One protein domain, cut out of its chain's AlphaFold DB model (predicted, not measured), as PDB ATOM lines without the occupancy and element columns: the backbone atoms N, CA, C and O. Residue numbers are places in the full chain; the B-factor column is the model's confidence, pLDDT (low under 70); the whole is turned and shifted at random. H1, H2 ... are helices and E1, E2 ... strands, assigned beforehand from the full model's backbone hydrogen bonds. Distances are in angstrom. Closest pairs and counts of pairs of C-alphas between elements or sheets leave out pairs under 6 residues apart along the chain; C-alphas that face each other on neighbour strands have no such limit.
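This is residues 27 to 115 of the 116 residues of an uncharacterized protein of Planctomycetes bacterium (UniProt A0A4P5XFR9). A twisted wall of four long and short strands, E2, E5, E1 and E6, has the long link of residues 37 to 51 running back over one of its faces, and the small hairpin of E3 and E4 lies off the E2 side, joined to that link by a short pairing. The short helix H1 only grazes the wall. The printed part has 89 residues with six named strands and one named helix, in the order E1, E2, E3, E4, E5, H1, E6; the large sheet has the order E2, E5, E1, E6, and both sheets are antiparallel. The class is mostly strand. The whole is compact, with a radius of gyration of the C-alphas of 13.2 A, yet elongated in outline, with spans of 44 by 28 by 18 A.

In the large sheet, E5 is the longest strand, residues 83 to 93, 28.9 A. E1, residues 27 to 36, measures 26.0 A and begins at C-alpha 27 (-39.547, -6.411, 23.248). E2, residues 52 to 60, measures 22.1 A. E6, residues 110 to 114, measures 12.1 A and ends at C-alpha 114 (-49.681, -8.888, 31.578). E1 bends by 62 degrees at residue 30, E2 by 68 degrees at residue 55 and E5 by 63 degrees at residue 89. E3, residues 65 to 69, and E4, residues 72 to 76, measure 13.2 A and 13.3 A. H1, residues 103 to 106, measures 5.0 A.

E2 and E6 are the edge strands of the large sheet. E5 and E1 are antiparallel at 157 degrees, with N 33 and O 86 2.8 A apart, within hydrogen-bond range. E2 and E5 are antiparallel at 166 degrees, with N 58 and O 87 at 2.9 A. E1 and E6 are antiparallel at 136 degrees, with N 34 and O 111 at 2.9 A. E5, H1 and E6 make a split strand-helix-strand unit, two strands running the same way with E1 between them, and its crossover is right-handed. H1 is on the sheet but only grazes it; its closest C-alphas to E6 are those of Glu 104 and Ile 112, 6.6 A apart. H1 is too short for an O i to N i+4 pair; its one O i to N i+3 pair is within range. E3 and E4 form a hairpin, antiparallel at 155 degrees, with N 67 and O 74 at 2.8 A. Residues 43 to 44 pair antiparallel with residues 74 to 75 of E4. E2 and E3 are apart, and so are E4 and E5.

The two C-alphas farthest apart, those of His 80 and Gly 97, are 44.6 A apart. The printed part has no cut. The link from E1 to E2, 15 residues, is long. The mean pLDDT of the printed part is 94.7, and residue 115 is under 70.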
ATOM      1  N   GLU A  27     -38.223  -5.948  22.861       93.81
ATOM      2  CA  GLU A  27     -39.547  -6.411  23.248       93.81
ATOM      3  C   GLU A  27     -40.385  -5.194  23.640       93.81
ATOM      4  O   GLU A  27     -39.966  -4.371  24.458       93.81
ATOM      5  N   GLU A  28     -41.546  -5.049  23.006       95.50
ATOM      6  CA  GLU A  28     -42.527  -4.026  23.353       95.50
ATOM      7  C   GLU A  28     -43.555  -4.608  24.323       95.50
ATOM      8  O   GLU A  28     -44.136  -5.663  24.074       95.50
ATOM      9  N   CYS A  29     -43.778  -3.907  25.433       94.94
ATOM     10  CA  CYS A  29     -44.515  -4.417  26.576       94.94
ATOM     11  C   CYS A  29     -45.620  -3.449  27.000       94.94
ATOM     12  O   CYS A  29     -45.365  -2.268  27.242       94.94
ATOM     13  N   HIS A  30     -46.825  -3.988  27.189       96.75
ATOM     14  CA  HIS A  30     -47.943  -3.325  27.860       96.75
ATOM     15  C   HIS A  30     -48.260  -4.089  29.143       96.75
ATOM     16  O   HIS A  30     -48.668  -5.254  29.107       96.75
ATOM     17  N   ILE A  31     -48.039  -3.462  30.296       96.00
ATOM     18  CA  ILE A  31     -48.164  -4.152  31.578       96.00
ATOM     19  C   ILE A  31     -48.992  -3.379  32.596       96.00
ATOM     20  O   ILE A  31     -49.076  -2.150  32.582       96.00
ATOM     21  N   LEU A  32     -49.514  -4.141  33.553       97.62
ATOM     22  CA  LEU A  32     -50.000  -3.654  34.828       97.62
ATOM     23  C   LEU A  32     -49.106  -4.229  35.936       97.62
ATOM     24  O   LEU A  32     -49.180  -5.418  36.239       97.62
ATOM     25  N   ALA A  33     -48.266  -3.395  36.540       97.81
ATOM     26  CA  ALA A  33     -47.482  -3.756  37.716       97.81
ATOM     27  C   ALA A  33     -48.244  -3.354  38.986       97.81
ATOM     28  O   ALA A  33     -48.796  -2.258  39.064       97.81
ATOM     29  N   GLU A  34     -48.298  -4.234  39.981       98.12
ATOM     30  CA  GLU A  34     -48.948  -3.967  41.264       98.12
ATOM     31  C   GLU A  34     -47.925  -4.039  42.400       98.12
ATOM     32  O   GLU A  34     -47.332  -5.089  42.645       98.12
ATOM     33  N   TYR A  35     -47.717  -2.915  43.081       97.94
ATOM     34  CA  TYR A  35     -46.808  -2.780  44.213       97.94
ATOM     35  C   TYR A  35     -47.590  -2.851  45.522       97.94
ATOM     36  O   TYR A  35     -48.598  -2.160  45.685       97.94
ATOM     37  N   ALA A  36     -47.092  -3.630  46.480       97.50
ATOM     38  CA  ALA A  36     -47.555  -3.534  47.858       97.50
ATOM     39  C   ALA A  36     -47.032  -2.229  48.473       97.50
ATOM     40  O   ALA A  36     -45.838  -1.940  48.410       97.50
ATOM     41  N   VAL A  37     -47.924  -1.443  49.069       97.19
ATOM     42  CA  VAL A  37     -47.576  -0.157  49.676       97.19
ATOM     43  C   VAL A  37     -47.361  -0.352  51.169       97.19
ATOM     44  O   VAL A  37     -48.230  -0.865  51.874       97.19
ATOM     45  N   GLN A  38     -46.205   0.090  51.657       95.00
ATOM     46  CA  GLN A  38     -45.902   0.168  53.081       95.00
ATOM     47  C   GLN A  38     -45.906   1.633  53.523       95.00
ATOM     48  O   GLN A  38     -45.438   2.514  52.800       95.00
ATOM     49  N   LEU A  39     -46.447   1.903  54.712       92.38
ATOM     50  CA  LEU A  39     -46.591   3.264  55.222       92.38
ATOM     51  C   LEU A  39     -45.228   3.968  55.320       92.38
ATOM     52  O   LEU A  39     -44.317   3.477  55.983       92.38
ATOM     53  N   GLY A  40     -45.112   5.128  54.669       87.06
ATOM     54  CA  GLY A  40     -43.894   5.944  54.670       87.06
ATOM     55  C   GLY A  40     -42.735   5.377  53.843       87.06
ATOM     56  O   GLY A  40     -41.667   5.980  53.833       87.06
ATOM     57  N   GLN A  41     -42.922   4.248  53.148       94.75
ATOM     58  CA  GLN A  41     -41.909   3.693  52.253       94.75
ATOM     59  C   GLN A  41     -42.112   4.226  50.829       94.75
ATOM     60  O   GLN A  41     -43.185   4.024  50.251       94.75
ATOM     61  N   PRO A  42     -41.108   4.902  50.246       96.69
ATOM     62  CA  PRO A  42     -41.186   5.365  48.871       96.69
ATOM     63  C   PRO A  42     -41.100   4.192  47.888       96.69
ATOM     64  O   PRO A  42     -40.356   3.234  48.103       96.69
ATOM     65  N   ILE A  43     -41.818   4.293  46.770       97.50
ATOM     66  CA  ILE A  43     -41.749   3.334  45.663       97.50
ATOM     67  C   ILE A  43     -41.022   3.996  44.497       97.50
ATOM     68  O   ILE A  43     -41.458   5.024  43.980       97.50
ATOM     69  N   ALA A  44     -39.914   3.395  44.072       97.31
ATOM     70  CA  ALA A  44     -39.171   3.841  42.904       97.31
ATOM     71  C   ALA A  44     -39.735   3.177  41.641       97.31
ATOM     72  O   ALA A  44     -39.771   1.950  41.530       97.31
ATOM     73  N   LEU A  45     -40.180   3.989  40.687       97.56
ATOM     74  CA  LEU A  45     -40.640   3.523  39.382       97.56
ATOM     75  C   LEU A  45     -39.443   3.353  38.432       97.56
ATOM     76  O   LEU A  45     -38.397   3.981  38.639       97.56
ATOM     77  N   PRO A  46     -39.556   2.506  37.395       96.62
ATOM     78  CA  PRO A  46     -38.493   2.377  36.411       96.62
ATOM     79  C   PRO A  46     -38.270   3.695  35.660       96.62
ATOM     80  O   PRO A  46     -39.176   4.519  35.514       96.62
ATOM     81  N   ILE A  47     -37.044   3.876  35.180       96.12
ATOM     82  CA  ILE A  47     -36.589   5.047  34.430       96.12
ATOM     83  C   ILE A  47     -36.132   4.608  33.036       96.12
ATOM     84  O   ILE A  47     -35.544   3.540  32.883       96.12
ATOM     85  N   SER A  48     -36.384   5.437  32.023       96.00
ATOM     86  CA  SER A  48     -35.777   5.250  30.705       96.00
ATOM     87  C   SER A  48     -34.246   5.333  30.780       96.00
ATOM     88  O   SER A  48     -33.684   6.146  31.512       96.00
ATOM     89  N   GLY A  49     -33.572   4.522  29.976       93.38
ATOM     90  CA  GLY A  49     -32.122   4.452  29.869       93.38
ATOM     91  C   GLY A  49     -31.701   3.847  28.532       93.38
ATOM     92  O   GLY A  49     -32.486   3.782  27.589       93.38
ATOM     93  N   GLU A  50     -30.456   3.386  28.449       90.62
ATOM     94  CA  GLU A  50     -29.890   2.829  27.212       90.62
ATOM     95  C   GLU A  50     -30.632   1.570  26.727       90.62
ATOM     96  O   GLU A  50     -30.840   1.387  25.531       90.62
ATOM     97  N   ASN A  51     -31.079   0.725  27.658       93.44
ATOM     98  CA  ASN A  51     -31.738  -0.555  27.384       93.44
ATOM     99  C   ASN A  51     -33.254  -0.548  27.642       93.44
ATOM    100  O   ASN A  51     -33.895  -1.595  27.530       93.44
ATOM    101  N   LEU A  52     -33.843   0.599  27.991       95.50
ATOM    102  CA  LEU A  52     -35.259   0.704  28.334       95.50
ATOM    103  C   LEU A  52     -35.813   2.062  27.908       95.50
ATOM    104  O   LEU A  52     -35.318   3.102  28.327       95.50
ATOM    105  N   THR A  53     -36.876   2.082  27.117       96.44
ATOM    106  CA  THR A  53     -37.614   3.310  26.796       96.44
ATOM    107  C   THR A  53     -39.035   3.189  27.313       96.44
ATOM    108  O   THR A  53     -39.805   2.377  26.810       96.44
ATOM    109  N   ILE A  54     -39.386   4.008  28.301       96.81
ATOM    110  CA  ILE A  54     -40.740   4.104  28.846       96.81
ATOM    111  C   ILE A  54     -41.503   5.170  28.061       96.81
ATOM    112  O   ILE A  54     -41.090   6.329  28.035       96.81
ATOM    113  N   PHE A  55     -42.611   4.783  27.429       97.31
ATOM    114  CA  PHE A  55     -43.483   5.696  26.687       97.31
ATOM    115  C   PHE A  55     -44.564   6.290  27.582       97.31
ATOM    116  O   PHE A  55     -44.784   7.500  27.572       97.31
ATOM    117  N   THR A  56     -45.221   5.447  28.381       97.31
ATOM    118  CA  THR A  56     -46.230   5.873  29.356       97.31
ATOM    119  C   THR A  56     -46.034   5.124  30.665       97.31
ATOM    120  O   THR A  56     -45.663   3.954  30.667       97.31
ATOM    121  N   CYS A  57     -46.255   5.805  31.790       96.88
ATOM    122  CA  CYS A  57     -46.164   5.221  33.128       96.88
ATOM    123  C   CYS A  57     -47.144   5.942  34.057       96.88
ATOM    124  O   CYS A  57     -46.853   6.993  34.638       96.88
ATOM    125  N   GLU A  58     -48.348   5.391  34.142       97.62
ATOM    126  CA  GLU A  58     -49.465   5.948  34.892       97.62
ATOM    127  C   GLU A  58     -49.643   5.204  36.209       97.62
ATOM    128  O   GLU A  58     -49.596   3.975  36.250       97.62
ATOM    129  N   ILE A  59     -49.905   5.950  37.280       98.00
ATOM    130  CA  ILE A  59     -50.122   5.395  38.615       98.00
ATOM    131  C   ILE A  59     -51.581   5.534  39.044       98.00
ATOM    132  O   ILE A  59     -52.256   6.509  38.715       98.00
ATOM    133  N   SER A  60     -52.078   4.552  39.792       97.38
ATOM    134  CA  SER A  60     -53.400   4.589  40.409       97.38
ATOM    135  C   SER A  60     -53.398   3.804  41.729       97.38
ATOM    136  O   SER A  60     -53.015   2.631  41.724       97.38
ATOM    137  N   PRO A  61     -53.844   4.390  42.855       97.19
ATOM    138  CA  PRO A  61     -54.353   5.760  43.006       97.19
ATOM    139  C   PRO A  61     -53.251   6.826  42.853       97.19
ATOM    140  O   PRO A  61     -52.082   6.493  42.674       97.19
ATOM    141  N   ALA A  62     -53.632   8.108  42.886       97.06
ATOM    142  CA  ALA A  62     -52.671   9.211  42.862       97.06
ATOM    143  C   ALA A  62     -51.762   9.174  44.103       97.06
ATOM    144  O   ALA A  62     -52.210   8.826  45.201       97.06
ATOM    145  N   ALA A  63     -50.491   9.529  43.918       97.06
ATOM    146  CA  ALA A  63     -49.536   9.637  45.011       97.06
ATOM    147  C   ALA A  63     -49.871  10.832  45.920       97.06
ATOM    148  O   ALA A  63     -50.483  11.807  45.484       97.06
ATOM    149  N   ALA A  64     -49.459  10.753  47.186       96.81
ATOM    150  CA  ALA A  64     -49.472  11.904  48.084       96.81
ATOM    151  C   ALA A  64     -48.344  12.878  47.719       96.81
ATOM    152  O   ALA A  64     -48.551  14.088  47.708       96.81
ATOM    153  N   GLU A  65     -47.171  12.334  47.386       97.25
ATOM    154  CA  GLU A  65     -46.004  13.095  46.952       97.25
ATOM    155  C   GLU A  65     -45.271  12.372  45.825       97.25
ATOM    156  O   GLU A  65     -45.247  11.138  45.761       97.25
ATOM    157  N   GLU A  66     -44.620  13.156  44.969       97.31
ATOM    158  CA  GLU A  66     -43.743  12.656  43.918       97.31
ATOM    159  C   GLU A  66     -42.421  13.412  43.933       97.31
ATOM    160  O   GLU A  66     -42.384  14.642  43.914       97.31
ATOM    161  N   HIS A  67     -41.335  12.649  43.930       96.88
ATOM    162  CA  HIS A  67     -39.970  13.148  43.908       96.88
ATOM    163  C   HIS A  67     -39.276  12.618  42.658       96.88
ATOM    164  O   HIS A  67     -39.495  11.479  42.245       96.88
ATOM    165  N   PHE A  68     -38.413  13.431  42.060       96.62
ATOM    166  CA  PHE A  68     -37.601  13.015  40.921       96.62
ATOM    167  C   PHE A  68     -36.134  13.105  41.311       96.62
ATOM    168  O   PHE A  68     -35.636  14.173  41.662       96.62
ATOM    169  N   THR A  69     -35.432  11.977  41.278       95.31
ATOM    170  CA  THR A  69     -34.009  11.900  41.627       95.31
ATOM    171  C   THR A  69     -33.271  11.203  40.500       95.31
ATOM    172  O   THR A  69     -33.592  10.070  40.157       95.31
ATOM    173  N   SER A  70     -32.314  11.896  39.880       93.75
ATOM    174  CA  SER A  70     -31.562  11.375  38.727       93.75
ATOM    175  C   SER A  70     -32.466  10.878  37.584       93.75
ATOM    176  O   SER A  70     -32.170   9.884  36.935       93.75
ATOM    177  N   GLY A  71     -33.605  11.553  37.375       92.12
ATOM    178  CA  GLY A  71     -34.627  11.191  36.386       92.12
ATOM    179  C   GLY A  71     -35.556  10.042  36.801       92.12
ATOM    180  O   GLY A  71     -36.560   9.808  36.131       92.12
ATOM    181  N   GLN A  72     -35.276   9.353  37.911       95.75
ATOM    182  CA  GLN A  72     -36.145   8.311  38.442       95.75
ATOM    183  C   GLN A  72     -37.305   8.940  39.209       95.75
ATOM    184  O   GLN A  72     -37.097   9.798  40.070       95.75
ATOM    185  N   ARG A  73     -38.528   8.498  38.905       97.25
ATOM    186  CA  ARG A  73     -39.741   8.916  39.614       97.25
ATOM    187  C   ARG A  73     -39.911   8.073  40.873       97.25
ATOM    188  O   ARG A  73     -39.990   6.848  40.798       97.25
ATOM    189  N   ILE A  74     -39.979   8.736  42.016       97.94
ATOM    190  CA  ILE A  74     -40.168   8.142  43.336       97.94
ATOM    191  C   ILE A  74     -41.509   8.636  43.867       97.94
ATOM    192  O   ILE A  74     -41.741   9.840  43.940       97.94
ATOM    193  N   VAL A  75     -42.397   7.716  44.231       97.62
ATOM    194  CA  VAL A  75     -43.755   8.047  44.679       97.62
ATOM    195  C   VAL A  75     -43.950   7.662  46.139       97.62
ATOM    196  O   VAL A  75     -43.527   6.590  46.574       97.62
ATOM    197  N   VAL A  76     -44.604   8.537  46.899       97.25
ATOM    198  CA  VAL A  76     -45.027   8.272  48.278       97.25
ATOM    199  C   VAL A  76     -46.544   8.220  48.299       97.25
ATOM    200  O   VAL A  76     -47.225   9.156  47.879       97.25
ATOM    201  N   MET A  77     -47.089   7.104  48.769       97.75
ATOM    202  CA  MET A  77     -48.528   6.872  48.751       97.75
ATOM    203  C   MET A  77     -49.208   7.413  50.017       97.75
ATOM    204  O   MET A  77     -48.597   7.422  51.089       97.75
ATOM    205  N   PRO A  78     -50.489   7.823  49.932       96.12
ATOM    206  CA  PRO A  78     -51.268   8.196  51.107       96.12
ATOM    207  C   PRO A  78     -51.346   7.052  52.136       96.12
ATOM    208  O   PRO A  78     -51.370   5.882  51.752       96.12
ATOM    209  N   PRO A  79     -51.491   7.353  53.440       95.50
ATOM    210  CA  PRO A  79     -51.365   6.365  54.519       95.50
ATOM    211  C   PRO A  79     -52.427   5.253  54.524       95.50
ATOM    212  O   PRO A  79     -52.257   4.249  55.208       95.50
ATOM    213  N   HIS A  80     -53.528   5.424  53.788       96.06
ATOM    214  CA  HIS A  80     -54.630   4.461  53.693       96.06
ATOM    215  C   HIS A  80     -54.554   3.566  52.443       96.06
ATOM    216  O   HIS A  80     -55.411   2.703  52.251       96.06
ATOM    217  N   VAL A  81     -53.564   3.776  51.570       97.56
ATOM    218  CA  VAL A  81     -53.387   2.996  50.343       97.56
ATOM    219  C   VAL A  81     -52.473   1.808  50.629       97.56
ATOM    220  O   VAL A  81     -51.356   1.984  51.096       97.56
ATOM    221  N   THR A  82     -52.939   0.598  50.323       97.38
ATOM    222  CA  THR A  82     -52.187  -0.655  50.540       97.38
ATOM    223  C   THR A  82     -51.634  -1.269  49.253       97.38
ATOM    224  O   THR A  82     -50.781  -2.153  49.306       97.38
ATOM    225  N   SER A  83     -52.095  -0.798  48.093       97.69
ATOM    226  CA  SER A  83     -51.654  -1.258  46.778       97.69
ATOM    227  C   SER A  83     -51.575  -0.085  45.805       97.69
ATOM    228  O   SER A  83     -52.465   0.771  45.772       97.69
ATOM    229  N   LEU A  84     -50.509  -0.061  45.011       97.88
ATOM    230  CA  LEU A  84     -50.290   0.879  43.923       97.88
ATOM    231  C   LEU A  84     -50.273   0.105  42.602       97.88
ATOM    232  O   LEU A  84     -49.467  -0.802  42.409       97.88
ATOM    233  N   LYS A  85     -51.129   0.507  41.665       98.25
ATOM    234  CA  LYS A  85     -51.141  -0.002  40.294       98.25
ATOM    235  C   LYS A  85     -50.379   0.943  39.383       98.25
ATOM    236  O   LYS A  85     -50.648   2.141  39.375       98.25
ATOM    237  N   VAL A  86     -49.492   0.385  38.575       98.00
ATOM    238  CA  VAL A  86     -48.711   1.100  37.571       98.00
ATOM    239  C   VAL A  86     -49.026   0.501  36.209       98.00
ATOM    240  O   VAL A  86     -48.714  -0.662  35.950       98.00
ATOM    241  N   ARG A  87     -49.673   1.277  35.341       97.94
ATOM    242  CA  ARG A  87     -49.861   0.917  33.933       97.94
ATOM    243  C   ARG A  87     -48.706   1.489  33.141       97.94
ATOM    244  O   ARG A  87     -48.462   2.692  33.211       97.94
ATOM    245  N   CYS A  88     -47.998   0.635  32.419       97.00
ATOM    246  CA  CYS A  88     -46.811   1.058  31.697       97.00
ATOM    247  C   CYS A  88     -46.766   0.472  30.289       97.00
ATOM    248  O   CYS A  88     -47.044  -0.714  30.089       97.00
ATOM    249  N   HIS A  89     -46.381   1.319  29.337       97.44
ATOM    250  CA  HIS A  89     -46.014   0.950  27.975       97.44
ATOM    251  C   HIS A  89     -44.545   1.295  27.762       97.44
ATOM    252  O   HIS A  89     -44.137   2.446  27.950       97.44
ATOM    253  N   TYR A  90     -43.742   0.302  27.398       96.94
ATOM    254  CA  TYR A  90     -42.304   0.478  27.224       96.94
ATOM    255  C   TYR A  90     -41.731  -0.467  26.166       96.94
ATOM    256  O   TYR A  90     -42.348  -1.467  25.798       96.94
ATOM    257  N   ARG A  91     -40.513  -0.166  25.714       96.75
ATOM    258  CA  ARG A  91     -39.644  -1.087  24.972       96.75
ATOM    259  C   ARG A  91     -38.401  -1.402  25.783       96.75
ATOM    260  O   ARG A  91     -37.742  -0.479  26.263       96.75
ATOM    261  N   ALA A  92     -38.078  -2.680  25.916       96.12
ATOM    262  CA  ALA A  92     -36.798  -3.141  26.439       96.12
ATOM    263  C   ALA A  92     -35.915  -3.606  25.281       96.12
ATOM    264  O   ALA A  92     -36.398  -4.283  24.376       96.12
ATOM    265  N   TYR A  93     -34.631  -3.264  25.321       94.31
ATOM    266  CA  TYR A  93     -33.659  -3.600  24.282       94.31
ATOM    267  C   TYR A  93     -32.630  -4.592  24.817       94.31
ATOM    268  O   TYR A  93     -32.138  -4.463  25.940       94.31
ATOM    269  N   GLY A  94     -32.283  -5.575  23.994       90.62
ATOM    270  CA  GLY A  94     -31.136  -6.442  24.205       90.62
ATOM    271  C   GLY A  94     -29.849  -5.750  23.759       90.62
ATOM    272  O   GLY A  94     -29.739  -5.341  22.607       90.62
ATOM    273  N   ILE A  95     -28.861  -5.617  24.647       83.88
ATOM    274  CA  ILE A  95     -27.549  -5.032  24.311       83.88
ATOM    275  C   ILE A  95     -26.490  -6.138  24.284       83.88
ATOM    276  O   ILE A  95     -26.531  -7.066  25.087       83.88
ATOM    277  N   HIS A  96     -25.536  -6.052  23.352       82.75
ATOM    278  CA  HIS A  96     -24.408  -6.989  23.226       82.75
ATOM    279  C   HIS A  96     -24.833  -8.464  23.096       82.75
ATOM    280  O   HIS A  96     -24.175  -9.361  23.619       82.75
ATOM    281  N   GLY A  97     -25.947  -8.719  22.401       79.38
ATOM    282  CA  GLY A  97     -26.496 -10.065  22.215       79.38
ATOM    283  C   GLY A  97     -27.236 -10.625  23.437       79.38
ATOM    284  O   GLY A  97     -27.662 -11.779  23.408       79.38
ATOM    285  N   ALA A  98     -27.406  -9.837  24.505       86.69
ATOM    286  CA  ALA A  98     -28.288 -10.190  25.611       86.69
ATOM    287  C   ALA A  98     -29.759 -10.057  25.198       86.69
ATOM    288  O   ALA A  98     -30.105  -9.275  24.316       86.69
ATOM    289  N   LYS A  99     -30.638 -10.798  25.874       89.12
ATOM    290  CA  LYS A  99     -32.086 -10.649  25.698       89.12
ATOM    291  C   LYS A  99     -32.587  -9.352  26.356       89.12
ATOM    292  O   LYS A  99     -31.994  -8.933  27.354       89.12
ATOM    293  N   PRO A 100     -33.684  -8.756  25.853       92.00
ATOM    294  CA  PRO A 100     -34.394  -7.687  26.549       92.00
ATOM    295  C   PRO A 100     -34.721  -8.047  28.007       92.00
ATOM    296  O   PRO A 100     -34.974  -9.209  28.334       92.00
ATOM    297  N   ALA A 101     -34.703  -7.044  28.889       91.25
ATOM    298  CA  ALA A 101     -35.040  -7.229  30.298       91.25
ATOM    299  C   ALA A 101     -36.504  -7.662  30.462       91.25
ATOM    300  O   ALA A 101     -37.403  -7.077  29.860       91.25
ATOM    301  N   SER A 102     -36.743  -8.660  31.317       93.06
ATOM    302  CA  SER A 102     -38.102  -9.114  31.602       93.06
ATOM    303  C   SER A 102     -38.874  -8.077  32.434       93.06
ATOM    304  O   SER A 102     -38.257  -7.332  33.206       93.06
ATOM    305  N   PRO A 103     -40.218  -8.045  32.360       94.56
ATOM    306  CA  PRO A 103     -41.032  -7.135  33.166       94.56
ATOM    307  C   PRO A 103     -40.737  -7.196  34.670       94.56
ATOM    308  O   PRO A 103     -40.730  -6.167  35.337       94.56
ATOM    309  N   GLU A 104     -40.449  -8.380  35.205       95.12
ATOM    310  CA  GLU A 104     -40.131  -8.592  36.623       95.12
ATOM    311  C   GLU A 104     -38.803  -7.930  37.018       95.12
ATOM    312  O   GLU A 104     -38.636  -7.496  38.155       95.12
ATOM    313  N   THR A 105     -37.870  -7.824  36.068       94.69
ATOM    314  CA  THR A 105     -36.581  -7.148  36.262       94.69
ATOM    315  C   THR A 105     -36.723  -5.630  36.145       94.69
ATOM    316  O   THR A 105     -36.032  -4.890  36.841       94.69
ATOM    317  N   VAL A 106     -37.625  -5.153  35.282       95.50
ATOM    318  CA  VAL A 106     -37.900  -3.718  35.101       95.50
ATOM    319  C   VAL A 106     -38.697  -3.148  36.283       95.50
ATOM    320  O   VAL A 106     -38.398  -2.057  36.761       95.50
ATOM    321  N   PHE A 107     -39.689  -3.883  36.790       95.75
ATOM    322  CA  PHE A 107     -40.582  -3.450  37.874       95.75
ATOM    323  C   PHE A 107     -40.282  -4.217  39.165       95.75
ATOM    324  O   PHE A 107     -41.085  -5.020  39.643       95.75
ATOM    325  N   LEU A 108     -39.101  -3.964  39.733       95.19
ATOM    326  CA  LEU A 108     -38.627  -4.643  40.940       95.19
ATOM    327  C   LEU A 108     -39.613  -4.495  42.107       95.19
ATOM    328  O   LEU A 108     -40.038  -3.394  42.447       95.19
ATOM    329  N   GLY A 109     -39.951  -5.621  42.739       93.88
ATOM    330  CA  GLY A 109     -40.865  -5.665  43.885       93.88
ATOM    331  C   GLY A 109     -42.354  -5.577  43.528       93.88
ATOM    332  O   GLY A 109     -43.188  -5.660  44.430       93.88
ATOM    333  N   ALA A 110     -42.705  -5.450  42.245       96.94
ATOM    334  CA  ALA A 110     -44.088  -5.505  41.796       96.94
ATOM    335  C   ALA A 110     -44.514  -6.923  41.404       96.94
ATOM    336  O   ALA A 110     -43.730  -7.733  40.910       96.94
ATOM    337  N   THR A 111     -45.807  -7.197  41.542       97.25
ATOM    338  CA  THR A 111     -46.452  -8.334  40.884       97.25
ATOM    339  C   THR A 111     -46.880  -7.919  39.481       97.25
ATOM    340  O   THR A 111     -47.635  -6.959  39.321       97.25
ATOM    341  N   ILE A 112     -46.425  -8.642  38.459       96.62
ATOM    342  CA  ILE A 112     -46.722  -8.316  37.060       96.62
ATOM    343  C   ILE A 112     -48.009  -9.003  36.609       96.62
ATOM    344  O   ILE A 112     -48.138 -10.225  36.664       96.62
ATOM    345  N   LYS A 113     -48.952  -8.213  36.095       89.94
ATOM    346  CA  LYS A 113     -50.138  -8.676  35.375       89.94
ATOM    347  C   LYS A 113     -49.989  -8.234  33.922       89.94
ATOM    348  O   LYS A 113     -50.050  -7.043  33.619       89.94
ATOM    349  N   ARG A 114     -49.738  -9.184  33.018       75.75
ATOM    350  CA  ARG A 114     -49.681  -8.888  31.578       75.75
ATOM    351  C   ARG A 114     -51.066  -8.441  31.117       75.75
ATOM    352  O   ARG A 114     -52.052  -9.104  31.443       75.75
ATOM    353  N   GLN A 115     -51.139  -7.317  30.408       66.75
ATOM    354  CA  GLN A 115     -52.368  -6.942  29.718       66.75
ATOM    355  C   GLN A 115     -52.338  -7.638  28.354       66.75
ATOM    356  O   GLN A 115     -51.380  -7.461  27.607       66.75
TER     357      GLN A 115